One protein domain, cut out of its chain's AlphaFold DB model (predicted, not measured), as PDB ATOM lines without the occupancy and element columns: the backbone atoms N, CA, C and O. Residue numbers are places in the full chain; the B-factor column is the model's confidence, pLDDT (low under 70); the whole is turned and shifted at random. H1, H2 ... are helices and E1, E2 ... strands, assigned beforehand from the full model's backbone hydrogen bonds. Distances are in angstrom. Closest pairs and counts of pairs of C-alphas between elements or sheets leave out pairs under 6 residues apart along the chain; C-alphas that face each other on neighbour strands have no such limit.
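AT A GLANCE: This is residues 41 to 130 of the 136 residues of an uncharacterized protein of Microbulbifer sp. ZGT114 (UniProt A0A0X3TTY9). Two four-stranded sheets lie face to face as a sandwich, their strands crossed at 39 degrees, and the short helix H1 sits at one end of the sandwich, where it comes close to both sheets. One sheet runs E1, E3, E7, E6 and is mixed; the other runs E2, E8, E4, E5 and is all antiparallel. The printed part has 90 residues, with eight named strands and one named helix in the order E1 E2 E3 E4 E5 E6 E7 H1 E8, and the class is mostly strand. It is compact, with a radius of gyration of the C-alphas of 12.0 A and spans of 32 by 22 by 21 A.

IN THESE COORDINATES: E1, residues 41 to 44, begins at C-alpha 41 (-2.058, 36.225, 26.571). E2 is residues 51 to 56, 16.1 A long from first to last C-alpha. E3, residues 65 to 71, measures 19.2 A, and E4, residues 76 to 82, 17.7 A. E5 is residues 88 to 92. E6, residues 101 to 106, measures 16.0 A. E7, residues 109 to 115, measures 20.0 A and ends at C-alpha 115 (-4.841, 41.629, 17.804). H1 is residues 116 to 122. E8, residues 126 to 130, ends at C-alpha 130 (-18.610, 40.173, 27.042).

HOW THE PARTS SIT: E1 and E3 are parallel at 9 degrees, with N 43 and O 67 within hydrogen-bond range at 2.8 A. E3 and E7 are antiparallel at 170 degrees, with N 68 and O 112 2.8 A apart. E6 and E7 form a hairpin, with N 104 and O 111 2.9 A apart. In the other sheet E2 and E8 are antiparallel, with N 54 and O 128 2.9 A apart. E8 and E4 are antiparallel at 171 degrees, with N 129 and O 80 2.8 A apart. E4 and E5 form a hairpin, with N 81 and O 89 2.9 A apart. The facing parts of the sheets are 10.9 A centre to centre, and their best planes are 6 degrees apart. H1 is on the sheet of E1, E3, E7 and E6 and stands up from it at 63 degrees; its closest C-alpha pair with E3 is Arg 65 and Leu 119, 6.9 A. H1 only grazes the other sheet, with residues 118 to 122. In H1 every O i to N i+4 pair is within hydrogen-bond range.

THE WHOLE: The two C-alphas farthest apart are those of Asp 85 and Arg 107, 36.0 A. The printed part has no cut and no long link. The mean pLDDT of the printed part is 92.7, and no printed residue is under 70.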
ATOM      1  N   LEU A  41      -1.319  36.422  25.330       88.88
ATOM      2  CA  LEU A  41      -2.058  36.225  26.571       88.88
ATOM      3  C   LEU A  41      -3.354  35.482  26.281       88.88
ATOM      4  O   LEU A  41      -4.066  35.792  25.325       88.88
ATOM      5  N   ALA A  42      -3.660  34.495  27.114       89.69
ATOM      6  CA  ALA A  42      -4.856  33.682  26.989       89.69
ATOM      7  C   ALA A  42      -5.591  33.611  28.327       89.69
ATOM      8  O   ALA A  42      -5.007  33.280  29.356       89.69
ATOM      9  N   TYR A  43      -6.889  33.884  28.286       88.69
ATOM     10  CA  TYR A  43      -7.792  33.826  29.425       88.69
ATOM     11  C   TYR A  43      -8.923  32.848  29.129       88.69
ATOM     12  O   TYR A  43      -9.324  32.673  27.977       88.69
ATOM     13  N   SER A  44      -9.487  32.251  30.173       89.81
ATOM     14  CA  SER A  44     -10.746  31.518  30.075       89.81
ATOM     15  C   SER A  44     -11.698  32.010  31.152       89.81
ATOM     16  O   SER A  44     -11.352  32.001  32.331       89.81
ATOM     17  N   VAL A  45     -12.883  32.471  30.749       87.12
ATOM     18  CA  VAL A  45     -13.877  33.042  31.664       87.12
ATOM     19  C   VAL A  45     -15.223  32.376  31.413       87.12
ATOM     20  O   VAL A  45     -15.886  32.632  30.409       87.12
ATOM     21  N   ALA A  46     -15.626  31.518  32.346       84.88
ATOM     22  CA  ALA A  46     -16.961  30.941  32.383       84.88
ATOM     23  C   ALA A  46     -17.910  31.868  33.151       84.88
ATOM     24  O   ALA A  46     -17.532  32.470  34.156       84.88
ATOM     25  N   THR A  47     -19.159  31.957  32.708       78.31
ATOM     26  CA  THR A  47     -20.193  32.728  33.404       78.31
ATOM     27  C   THR A  47     -21.526  31.998  33.365       78.31
ATOM     28  O   THR A  47     -21.890  31.408  32.352       78.31
ATOM     29  N   ALA A  48     -22.257  32.042  34.480       75.44
ATOM     30  CA  ALA A  48     -23.634  31.554  34.565       75.44
ATOM     31  C   ALA A  48     -24.667  32.664  34.310       75.44
ATOM     32  O   ALA A  48     -25.832  32.372  34.069       75.44
ATOM     33  N   SER A  49     -24.256  33.937  34.368       78.69
ATOM     34  CA  SER A  49     -25.149  35.094  34.214       78.69
ATOM     35  C   SER A  49     -25.298  35.566  32.768       78.69
ATOM     36  O   SER A  49     -26.023  36.523  32.515       78.69
ATOM     37  N   GLY A  50     -24.559  34.960  31.835       85.75
ATOM     38  CA  GLY A  50     -24.433  35.457  30.466       85.75
ATOM     39  C   GLY A  50     -23.534  36.693  30.340       85.75
ATOM     40  O   GLY A  50     -23.412  37.248  29.259       85.75
ATOM     41  N   ILE A  51     -22.868  37.140  31.410       90.25
ATOM     42  CA  ILE A  51     -21.922  38.265  31.353       90.25
ATOM     43  C   ILE A  51     -20.558  37.800  31.853       90.25
ATOM     44  O   ILE A  51     -20.424  37.397  33.010       90.25
ATOM     45  N   ALA A  52     -19.542  37.876  30.996       91.94
ATOM     46  CA  ALA A  52     -18.145  37.704  31.379       91.94
ATOM     47  C   ALA A  52     -17.488  39.076  31.534       91.94
ATOM     48  O   ALA A  52     -17.664  39.961  30.700       91.94
ATOM     49  N   ARG A  53     -16.731  39.257  32.616       92.62
ATOM     50  CA  ARG A  53     -15.970  40.476  32.900       92.62
ATOM     51  C   ARG A  53     -14.534  40.096  33.211       92.62
ATOM     52  O   ARG A  53     -14.312  39.211  34.032       92.62
ATOM     53  N   LEU A  54     -13.594  40.772  32.569       93.31
ATOM     54  CA  LEU A  54     -12.164  40.564  32.738       93.31
ATOM     55  C   LEU A  54     -11.496  41.921  32.940       93.31
ATOM     56  O   LEU A  54     -11.577  42.781  32.065       93.31
ATOM     57  N   ALA A  55     -10.866  42.108  34.095       94.62
ATOM     58  CA  ALA A  55      -9.957  43.224  34.308       94.62
ATOM     59  C   ALA A  55      -8.615  42.889  33.649       94.62
ATOM     60  O   ALA A  55      -8.112  41.775  33.802       94.62
ATOM     61  N   LEU A  56      -8.083  43.836  32.893       91.94
ATOM     62  CA  LEU A  56      -6.800  43.762  32.221       91.94
ATOM     63  C   LEU A  56      -5.879  44.794  32.856       91.94
ATOM     64  O   LEU A  56      -6.206  45.980  32.879       91.94
ATOM     65  N   ASP A  57      -4.721  44.343  33.318       93.19
ATOM     66  CA  ASP A  57      -3.607  45.250  33.566       93.19
ATOM     67  C   ASP A  57      -3.106  45.831  32.229       93.19
ATOM     68  O   ASP A  57      -3.372  45.251  31.165       93.19
ATOM     69  N   PRO A  58      -2.363  46.953  32.250       94.00
ATOM     70  CA  PRO A  58      -1.679  47.451  31.065       94.00
ATOM     71  C   PRO A  58      -0.860  46.348  30.384       94.00
ATOM     72  O   PRO A  58      -0.054  45.659  31.012       94.00
ATOM     73  N   LEU A  59      -1.088  46.169  29.085       92.81
ATOM     74  CA  LEU A  59      -0.523  45.074  28.311       92.81
ATOM     75  C   LEU A  59       0.889  45.438  27.813       92.81
ATOM     76  O   LEU A  59       1.106  46.573  27.382       92.81
ATOM     77  N   PRO A  60       1.845  44.487  27.800       91.25
ATOM     78  CA  PRO A  60       3.196  44.726  27.288       91.25
ATOM     79  C   PRO A  60       3.188  45.214  25.836       91.25
ATOM     80  O   PRO A  60       2.372  44.751  25.043       91.25
ATOM     81  N   GLU A  61       4.106  46.104  25.446       90.50
ATOM     82  CA  GLU A  61       4.168  46.644  24.072       90.50
ATOM     83  C   GLU A  61       4.425  45.570  23.012       90.50
ATOM     84  O   GLU A  61       3.868  45.626  21.921       90.50
ATOM     85  N   ASN A  62       5.218  44.557  23.353       91.12
ATOM     86  CA  ASN A  62       5.524  43.430  22.482       91.12
ATOM     87  C   ASN A  62       4.407  42.384  22.423       91.12
ATOM     88  O   ASN A  62       4.601  41.361  21.782       91.12
ATOM     89  N   LEU A  63       3.280  42.579  23.117       92.12
ATOM     90  CA  LEU A  63       2.159  41.653  23.047       92.12
ATOM     91  C   LEU A  63       1.491  41.734  21.670       92.12
ATOM     92  O   LEU A  63       1.069  42.815  21.250       92.12
ATOM     93  N   ASP A  64       1.338  40.576  21.032       94.19
ATOM     94  CA  ASP A  64       0.787  40.432  19.683       94.19
ATOM     95  C   ASP A  64      -0.697  40.054  19.695       94.19
ATOM     96  O   ASP A  64      -1.427  40.333  18.740       94.19
ATOM     97  N   ARG A  65      -1.160  39.373  20.753       94.50
ATOM     98  CA  ARG A  65      -2.544  38.891  20.839       94.50
ATOM     99  C   ARG A  65      -3.030  38.675  22.265       94.50
ATOM    100  O   ARG A  65      -2.346  38.067  23.086       94.50
ATOM    101  N   VAL A  66      -4.296  39.022  22.483       94.25
ATOM    102  CA  VAL A  66      -5.113  38.540  23.603       94.25
ATOM    103  C   VAL A  66      -6.157  37.553  23.086       94.25
ATOM    104  O   VAL A  66      -6.862  37.819  22.112       94.25
ATOM    105  N   THR A  67      -6.270  36.398  23.736       94.69
ATOM    106  CA  THR A  67      -7.311  35.397  23.483       94.69
ATOM    107  C   THR A  67      -8.165  35.221  24.729       94.69
ATOM    108  O   THR A  67      -7.641  35.063  25.827       94.69
ATOM    109  N   LEU A  68      -9.483  35.211  24.564       94.00
ATOM    110  CA  LEU A  68     -10.437  34.941  25.630       94.00
ATOM    111  C   LEU A  68     -11.364  33.798  25.211       94.00
ATOM    112  O   LEU A  68     -12.186  33.938  24.304       94.00
ATOM    113  N   ASP A  69     -11.225  32.660  25.884       93.69
ATOM    114  CA  ASP A  69     -12.132  31.526  25.763       93.69
ATOM    115  C   ASP A  69     -13.340  31.723  26.688       93.69
ATOM    116  O   ASP A  69     -13.207  31.913  27.896       93.69
ATOM    117  N   LEU A  70     -14.531  31.647  26.102       92.44
ATOM    118  CA  LEU A  70     -15.822  31.941  26.724       92.44
ATOM    119  C   LEU A  70     -16.696  30.680  26.728       92.44
ATOM    120  O   LEU A  70     -17.638  30.569  25.931       92.44
ATOM    121  N   PRO A  71     -16.366  29.672  27.552       91.00
ATOM    122  CA  PRO A  71     -17.145  28.450  27.621       91.00
ATOM    123  C   PRO A  71     -18.550  28.722  28.169       91.00
ATOM    124  O   PRO A  71     -18.742  29.525  29.080       91.00
ATOM    125  N   GLY A  72     -19.537  28.016  27.622       87.56
ATOM    126  CA  GLY A  72     -20.932  28.097  28.063       87.56
ATOM    127  C   GLY A  72     -21.728  29.274  27.497       87.56
ATOM    128  O   GLY A  72     -22.952  29.241  27.594       87.56
ATOM    129  N   MET A  73     -21.080  30.251  26.850       88.62
ATOM    130  CA  MET A  73     -21.800  31.308  26.136       88.62
ATOM    131  C   MET A  73     -22.498  30.757  24.890       88.62
ATOM    132  O   MET A  73     -21.880  30.046  24.093       88.62
ATOM    133  N   GLN A  74     -23.773  31.088  24.705       89.31
ATOM    134  CA  GLN A  74     -24.591  30.557  23.610       89.31
ATOM    135  C   GLN A  74     -24.599  31.471  22.384       89.31
ATOM    136  O   GLN A  74     -24.558  30.985  21.252       89.31
ATOM    137  N   ARG A  75     -24.607  32.790  22.594       90.62
ATOM    138  CA  ARG A  75     -24.594  33.815  21.552       90.62
ATOM    139  C   ARG A  75     -24.043  35.137  22.090       90.62
ATOM    140  O   ARG A  75     -24.766  35.927  22.684       90.62
ATOM    141  N   VAL A  76     -22.790  35.443  21.776       92.94
ATOM    142  CA  VAL A  76     -22.209  36.750  22.118       92.94
ATOM    143  C   VAL A  76     -22.892  37.868  21.319       92.94
ATOM    144  O   VAL A  76     -22.870  37.867  20.088       92.94
ATOM    145  N   GLU A  77     -23.469  38.839  22.021       93.38
ATOM    146  CA  GLU A  77     -24.107  40.026  21.436       93.38
ATOM    147  C   GLU A  77     -23.204  41.249  21.452       93.38
ATOM    148  O   GLU A  77     -23.352  42.144  20.624       93.38
ATOM    149  N   GLY A  78     -22.275  41.298  22.401       94.88
ATOM    150  CA  GLY A  78     -21.446  42.471  22.595       94.88
ATOM    151  C   GLY A  78     -20.133  42.147  23.275       94.88
ATOM    152  O   GLY A  78     -20.097  41.383  24.239       94.88
ATOM    153  N   VAL A  79     -19.068  42.781  22.798       96.88
ATOM    154  CA  VAL A  79     -17.789  42.879  23.502       96.88
ATOM    155  C   VAL A  79     -17.486  44.359  23.667       96.88
ATOM    156  O   VAL A  79     -17.375  45.088  22.687       96.88
ATOM    157  N   GLN A  80     -17.361  44.802  24.909       97.31
ATOM    158  CA  GLN A  80     -17.104  46.190  25.271       97.31
ATOM    159  C   GLN A  80     -15.816  46.279  26.070       97.31
ATOM    160  O   GLN A  80     -15.552  45.427  26.917       97.31
ATOM    161  N   TRP A  81     -15.053  47.337  25.846       97.94
ATOM    162  CA  TRP A  81     -13.900  47.681  26.662       97.94
ATOM    163  C   TRP A  81     -14.077  49.077  27.250       97.94
ATOM    164  O   TRP A  81     -14.556  49.995  26.580       97.94
ATOM    165  N   ARG A  82     -13.691  49.226  28.514       97.94
ATOM    166  CA  ARG A  82     -13.568  50.509  29.200       97.94
ATOM    167  C   ARG A  82     -12.157  50.614  29.753       97.94
ATOM    168  O   ARG A  82     -11.812  49.840  30.640       97.94
ATOM    169  N   GLY A  83     -11.388  51.553  29.226       97.19
ATOM    170  CA  GLY A  83     -10.011  51.791  29.619       97.19
ATOM    171  C   GLY A  83      -9.883  52.490  30.956       97.19
ATOM    172  O   GLY A  83     -10.753  53.268  31.361       97.19
ATOM    173  N   ASP A  84      -8.748  52.255  31.602       94.38
ATOM    174  CA  ASP A  84      -8.347  52.986  32.807       94.38
ATOM    175  C   ASP A  84      -8.035  54.463  32.508       94.38
ATOM    176  O   ASP A  84      -8.078  55.310  33.397       94.38
ATOM    177  N   ASP A  85      -7.816  54.800  31.234       93.69
ATOM    178  CA  ASP A  85      -7.706  56.170  30.729       93.69
ATOM    179  C   ASP A  85      -9.070  56.874  30.551       93.69
ATOM    180  O   ASP A  85      -9.135  58.007  30.068       93.69
ATOM    181  N   GLY A  86     -10.169  56.212  30.927       94.00
ATOM    182  CA  GLY A  86     -11.533  56.724  30.818       94.00
ATOM    183  C   GLY A  86     -12.151  56.592  29.425       94.00
ATOM    184  O   GLY A  86     -13.316  56.961  29.246       94.00
ATOM    185  N   LYS A  87     -11.425  56.054  28.436       96.12
ATOM    186  CA  LYS A  87     -11.988  55.770  27.112       96.12
ATOM    187  C   LYS A  87     -12.849  54.512  27.142       96.12
ATOM    188  O   LYS A  87     -12.797  53.691  28.057       96.12
ATOM    189  N   SER A  88     -13.672  54.349  26.115       96.50
ATOM    190  CA  SER A  88     -14.438  53.121  25.921       96.50
ATOM    191  C   SER A  88     -14.615  52.817  24.446       96.50
ATOM    192  O   SER A  88     -14.625  53.734  23.625       96.50
ATOM    193  N   ALA A  89     -14.761  51.535  24.127       96.62
ATOM    194  CA  ALA A  89     -14.966  51.052  22.772       96.62
ATOM    195  C   ALA A  89     -15.937  49.866  22.757       96.62
ATOM    196  O   ALA A  89     -15.929  49.019  23.657       96.62
ATOM    197  N   MET A  90     -16.754  49.791  21.707       96.81
ATOM    198  CA  MET A  90     -17.503  48.588  21.357       96.81
ATOM    199  C   MET A  90     -16.638  47.772  20.401       96.81
ATOM    200  O   MET A  90     -16.527  48.113  19.235       96.81
ATOM    201  N   LEU A  91     -16.015  46.709  20.897       97.12
ATOM    202  CA  LEU A  91     -15.105  45.870  20.117       97.12
ATOM    203  C   LEU A  91     -15.852  44.899  19.194       97.12
ATOM    204  O   LEU A  91     -15.326  44.488  18.165       97.12
ATOM    205  N   TYR A  92     -17.073  44.512  19.566       96.38
ATOM    206  CA  TYR A  92     -17.940  43.656  18.758       96.38
ATOM    207  C   TYR A  92     -19.408  43.925  19.080       96.38
ATOM    208  O   TYR A  92     -19.757  44.042  20.250       96.38
ATOM    209  N   SER A  93     -20.265  43.975  18.058       92.12
ATOM    210  CA  SER A  93     -21.688  44.341  18.153       92.12
ATOM    211  C   SER A  93     -22.635  43.273  17.582       92.12
ATOM    212  O   SER A  93     -23.566  43.567  16.836       92.12
ATOM    213  N   GLY A  94     -22.386  41.995  17.871       83.50
ATOM    214  CA  GLY A  94     -23.313  40.900  17.545       83.50
ATOM    215  C   GLY A  94     -23.326  40.475  16.071       83.50
ATOM    216  O   GLY A  94     -23.779  39.371  15.769       83.50
ATOM    217  N   GLY A  95     -22.802  41.310  15.171       81.81
ATOM    218  CA  GLY A  95     -22.631  41.006  13.747       81.81
ATOM    219  C   GLY A  95     -21.377  41.603  13.102       81.81
ATOM    220  O   GLY A  95     -20.967  41.125  12.048       81.81
ATOM    221  N   ALA A  96     -20.745  42.602  13.725       84.62
ATOM    222  CA  ALA A  96     -19.505  43.206  13.246       84.62
ATOM    223  C   ALA A  96     -18.523  43.416  14.404       84.62
ATOM    224  O   ALA A  96     -18.928  43.779  15.510       84.62
ATOM    225  N   GLY A  97     -17.241  43.166  14.142       88.56
ATOM    226  CA  GLY A  97     -16.134  43.453  15.051       88.56
ATOM    227  C   GLY A  97     -15.304  44.632  14.559       88.56
ATOM    228  O   GLY A  97     -15.251  44.892  13.357       88.56
ATOM    229  N   GLU A  98     -14.650  45.316  15.490       93.25
ATOM    230  CA  GLU A  98     -13.585  46.272  15.184       93.25
ATOM    231  C   GLU A  98     -12.412  45.586  14.474       93.25
ATOM    232  O   GLU A  98     -12.226  44.365  14.549       93.25
ATOM    233  N   GLN A  99     -11.583  46.371  13.784       96.19
ATOM    234  CA  GLN A  99     -10.412  45.826  13.103       96.19
ATOM    235  C   GLN A  99      -9.465  45.148  14.106       96.19
ATOM    236  O   GLN A  99      -8.975  45.783  15.037       96.19
ATOM    237  N   GLY A 100      -9.175  43.862  13.882       95.62
ATOM    238  CA  GLY A 100      -8.354  43.056  14.791       95.62
ATOM    239  C   GLY A 100      -9.148  42.317  15.873       95.62
ATOM    240  O   GLY A 100      -8.565  41.639  16.714       95.62
ATOM    241  N   VAL A 101     -10.484  42.391  15.847       97.69
ATOM    242  CA  VAL A 101     -11.363  41.587  16.705       97.69
ATOM    243  C   VAL A 101     -11.952  40.435  15.900       97.69
ATOM    244  O   VAL A 101     -12.648  40.635  14.908       97.69
ATOM    245  N   THR A 102     -11.707  39.205  16.346       96.25
ATOM    246  CA  THR A 102     -12.312  38.000  15.769       96.25
ATOM    247  C   THR A 102     -13.058  37.227  16.840       96.25
ATOM    248  O   THR A 102     -12.515  36.953  17.909       96.25
ATOM    249  N   LEU A 103     -14.287  36.822  16.533       95.50
ATOM    250  CA  LEU A 103     -15.083  35.953  17.385       95.50
ATOM    251  C   LEU A 103     -15.372  34.638  16.655       95.50
ATOM    252  O   LEU A 103     -16.052  34.615  15.633       95.50
ATOM    253  N   GLU A 104     -14.854  33.537  17.188       95.12
ATOM    254  CA  GLU A 104     -15.011  32.196  16.629       95.12
ATOM    255  C   GLU A 104     -15.958  31.372  17.505       95.12
ATOM    256  O   GLU A 104     -15.751  31.239  18.715       95.12
ATOM    257  N   GLN A 105     -16.982  30.770  16.900       92.62
ATOM    258  CA  GLN A 105     -17.828  29.808  17.598       92.62
ATOM    259  C   GLN A 105     -17.080  28.483  17.799       92.62
ATOM    260  O   GLN A 105     -16.501  27.917  16.872       92.62
ATOM    261  N   ARG A 106     -17.125  27.953  19.021       91.25
ATOM    262  CA  ARG A 106     -16.523  26.672  19.416       91.25
ATOM    263  C   ARG A 106     -17.629  25.687  19.801       91.25
ATOM    264  O   ARG A 106     -18.780  26.062  19.997       91.25
ATOM    265  N   ARG A 107     -17.286  24.402  19.979       86.50
ATOM    266  CA  ARG A 107     -18.263  23.349  20.349       86.50
ATOM    267  C   ARG A 107     -19.099  23.669  21.599       86.50
ATOM    268  O   ARG A 107     -20.214  23.175  21.703       86.50
ATOM    269  N   ARG A 108     -18.545  24.406  22.567       86.44
ATOM    270  CA  ARG A 108     -19.198  24.732  23.849       86.44
ATOM    271  C   ARG A 108     -18.930  26.174  24.282       86.44
ATOM    272  O   ARG A 108     -18.541  26.401  25.424       86.44
ATOM    273  N   GLY A 109     -19.066  27.131  23.371       92.06
ATOM    274  CA  GLY A 109     -18.838  28.540  23.683       92.06
ATOM    275  C   GLY A 109     -18.242  29.307  22.518       92.06
ATOM    276  O   GLY A 109     -18.373  28.902  21.362       92.06
ATOM    277  N   PHE A 110     -17.523  30.374  22.844       93.38
ATOM    278  CA  PHE A 110     -16.842  31.220  21.870       93.38
ATOM    279  C   PHE A 110     -15.373  31.406  22.223       93.38
ATOM    280  O   PHE A 110     -14.965  31.237  23.370       93.38
ATOM    281  N   ARG A 111     -14.585  31.769  21.220       94.94
ATOM    282  CA  ARG A 111     -13.217  32.246  21.370       94.94
ATOM    283  C   ARG A 111     -13.133  33.642  20.777       94.94
ATOM    284  O   ARG A 111     -13.312  33.813  19.574       94.94
ATOM    285  N   LEU A 112     -12.855  34.619  21.624       95.50
ATOM    286  CA  LEU A 112     -12.554  35.985  21.229       95.50
ATOM    287  C   LEU A 112     -11.040  36.127  21.052       95.50
ATOM    288  O   LEU A 112     -10.272  35.703  21.914       95.50
ATOM    289  N   ARG A 113     -10.608  36.721  19.946       96.31
ATOM    290  CA  ARG A 113      -9.214  37.087  19.678       96.31
ATOM    291  C   ARG A 113      -9.149  38.576  19.388       96.31
ATOM    292  O   ARG A 113      -9.956  39.072  18.606       96.31
ATOM    293  N   ILE A 114      -8.204  39.248  20.029       97.12
ATOM    294  CA  ILE A 114      -7.930  40.672  19.867       97.12
ATOM    295  C   ILE A 114      -6.450  40.807  19.507       97.12
ATOM    296  O   ILE A 114      -5.582  40.405  20.282       97.12
ATOM    297  N   ASP A 115      -6.175  41.325  18.318       96.44
ATOM    298  CA  ASP A 115      -4.841  41.629  17.804       96.44
ATOM    299  C   ASP A 115      -4.849  42.948  17.006       96.44
ATOM    300  O   ASP A 115      -5.891  43.590  16.849       96.44
ATOM    301  N   GLY A 116      -3.674  43.412  16.568       95.62
ATOM    302  CA  GLY A 116      -3.544  44.613  15.736       95.62
ATOM    303  C   GLY A 116      -4.162  45.879  16.364       95.62
ATOM    304  O   GLY A 116      -3.986  46.105  17.561       95.62
ATOM    305  N   PRO A 117      -4.909  46.703  15.597       96.00
ATOM    306  CA  PRO A 117      -5.429  47.982  16.092       96.00
ATOM    307  C   PRO A 117      -6.323  47.864  17.332       96.00
ATOM    308  O   PRO A 117      -6.236  48.691  18.237       96.00
ATOM    309  N   ALA A 118      -7.162  46.828  17.414       96.50
ATOM    310  CA  ALA A 118      -7.986  46.601  18.597       96.50
ATOM    311  C   ALA A 118      -7.159  46.235  19.837       96.50
ATOM    312  O   ALA A 118      -7.561  46.568  20.951       96.50
ATOM    313  N   LEU A 119      -6.003  45.588  19.660       97.06
ATOM    314  CA  LEU A 119      -5.083  45.324  20.763       97.06
ATOM    315  C   LEU A 119      -4.442  46.614  21.274       97.06
ATOM    316  O   LEU A 119      -4.362  46.811  22.484       97.06
ATOM    317  N   ASP A 120      -4.054  47.510  20.367       95.62
ATOM    318  CA  ASP A 120      -3.499  48.816  20.728       95.62
ATOM    319  C   ASP A 120      -4.504  49.675  21.501       95.62
ATOM    320  O   ASP A 120      -4.122  50.362  22.448       95.62
ATOM    321  N   LEU A 121      -5.796  49.584  21.161       95.00
ATOM    322  CA  LEU A 121      -6.864  50.252  21.907       95.00
ATOM    323  C   LEU A 121      -6.934  49.781  23.363       95.00
ATOM    324  O   LEU A 121      -7.025  50.613  24.263       95.00
ATOM    325  N   ILE A 122      -6.878  48.469  23.607       96.12
ATOM    326  CA  ILE A 122      -7.020  47.904  24.960       96.12
ATOM    327  C   ILE A 122      -5.705  47.853  25.749       96.12
ATOM    328  O   ILE A 122      -5.707  47.457  26.916       96.12
ATOM    329  N   ARG A 123      -4.579  48.234  25.131       95.44
ATOM    330  CA  ARG A 123      -3.226  48.085  25.692       95.44
ATOM    331  C   ARG A 123      -3.031  48.834  27.005       95.44
ATOM    332  O   ARG A 123      -2.249  48.402  27.840       95.44
ATOM    333  N   VAL A 124      -3.766  49.922  27.219       95.38
ATOM    334  CA  VAL A 124      -3.698  50.711  28.458       95.38
ATOM    335  C   VAL A 124      -4.313  50.008  29.675       95.38
ATOM    336  O   VAL A 124      -4.239  50.552  30.770       95.38
ATOM    337  N   GLY A 125      -4.899  48.818  29.504       94.12
ATOM    338  CA  GLY A 125      -5.610  48.100  30.558       94.12
ATOM    339  C   GLY A 125      -7.083  48.501  30.646       94.12
ATOM    340  O   GLY A 125      -7.627  49.169  29.760       94.12
ATOM    341  N   GLY A 126      -7.758  48.054  31.698       95.69
ATOM    342  CA  GLY A 126      -9.159  48.357  31.983       95.69
ATOM    343  C   GLY A 126     -10.073  47.135  31.987       95.69
ATOM    344  O   GLY A 126      -9.643  45.997  32.148       95.69
ATOM    345  N   LEU A 127     -11.379  47.353  31.840       96.50
ATOM    346  CA  LEU A 127     -12.392  46.306  31.970       96.50
ATOM    347  C   LEU A 127     -12.950  45.883  30.610       96.50
ATOM    348  O   LEU A 127     -13.660  46.644  29.947       96.50
ATOM    349  N   LEU A 128     -12.721  44.622  30.251       96.94
ATOM    350  CA  LEU A 128     -13.370  43.951  29.134       96.94
ATOM    351  C   LEU A 128     -14.662  43.274  29.613       96.94
ATOM    352  O   LEU A 128     -14.667  42.527  30.591       96.94
ATOM    353  N   THR A 129     -15.773  43.523  28.926       96.12
ATOM    354  CA  THR A 129     -17.083  42.930  29.214       96.12
ATOM    355  C   THR A 129     -17.623  42.240  27.972       96.12
ATOM    356  O   THR A 129     -17.794  42.878  26.937       96.12
ATOM    357  N   VAL A 130     -17.938  40.952  28.086       95.12
ATOM    358  CA  VAL A 130     -18.610  40.173  27.042       95.12
ATOM    359  C   VAL A 130     -20.011  39.810  27.500       95.12
ATOM    360  O   VAL A 130     -20.190  39.313  28.613       95.12
TER     361      VAL A 130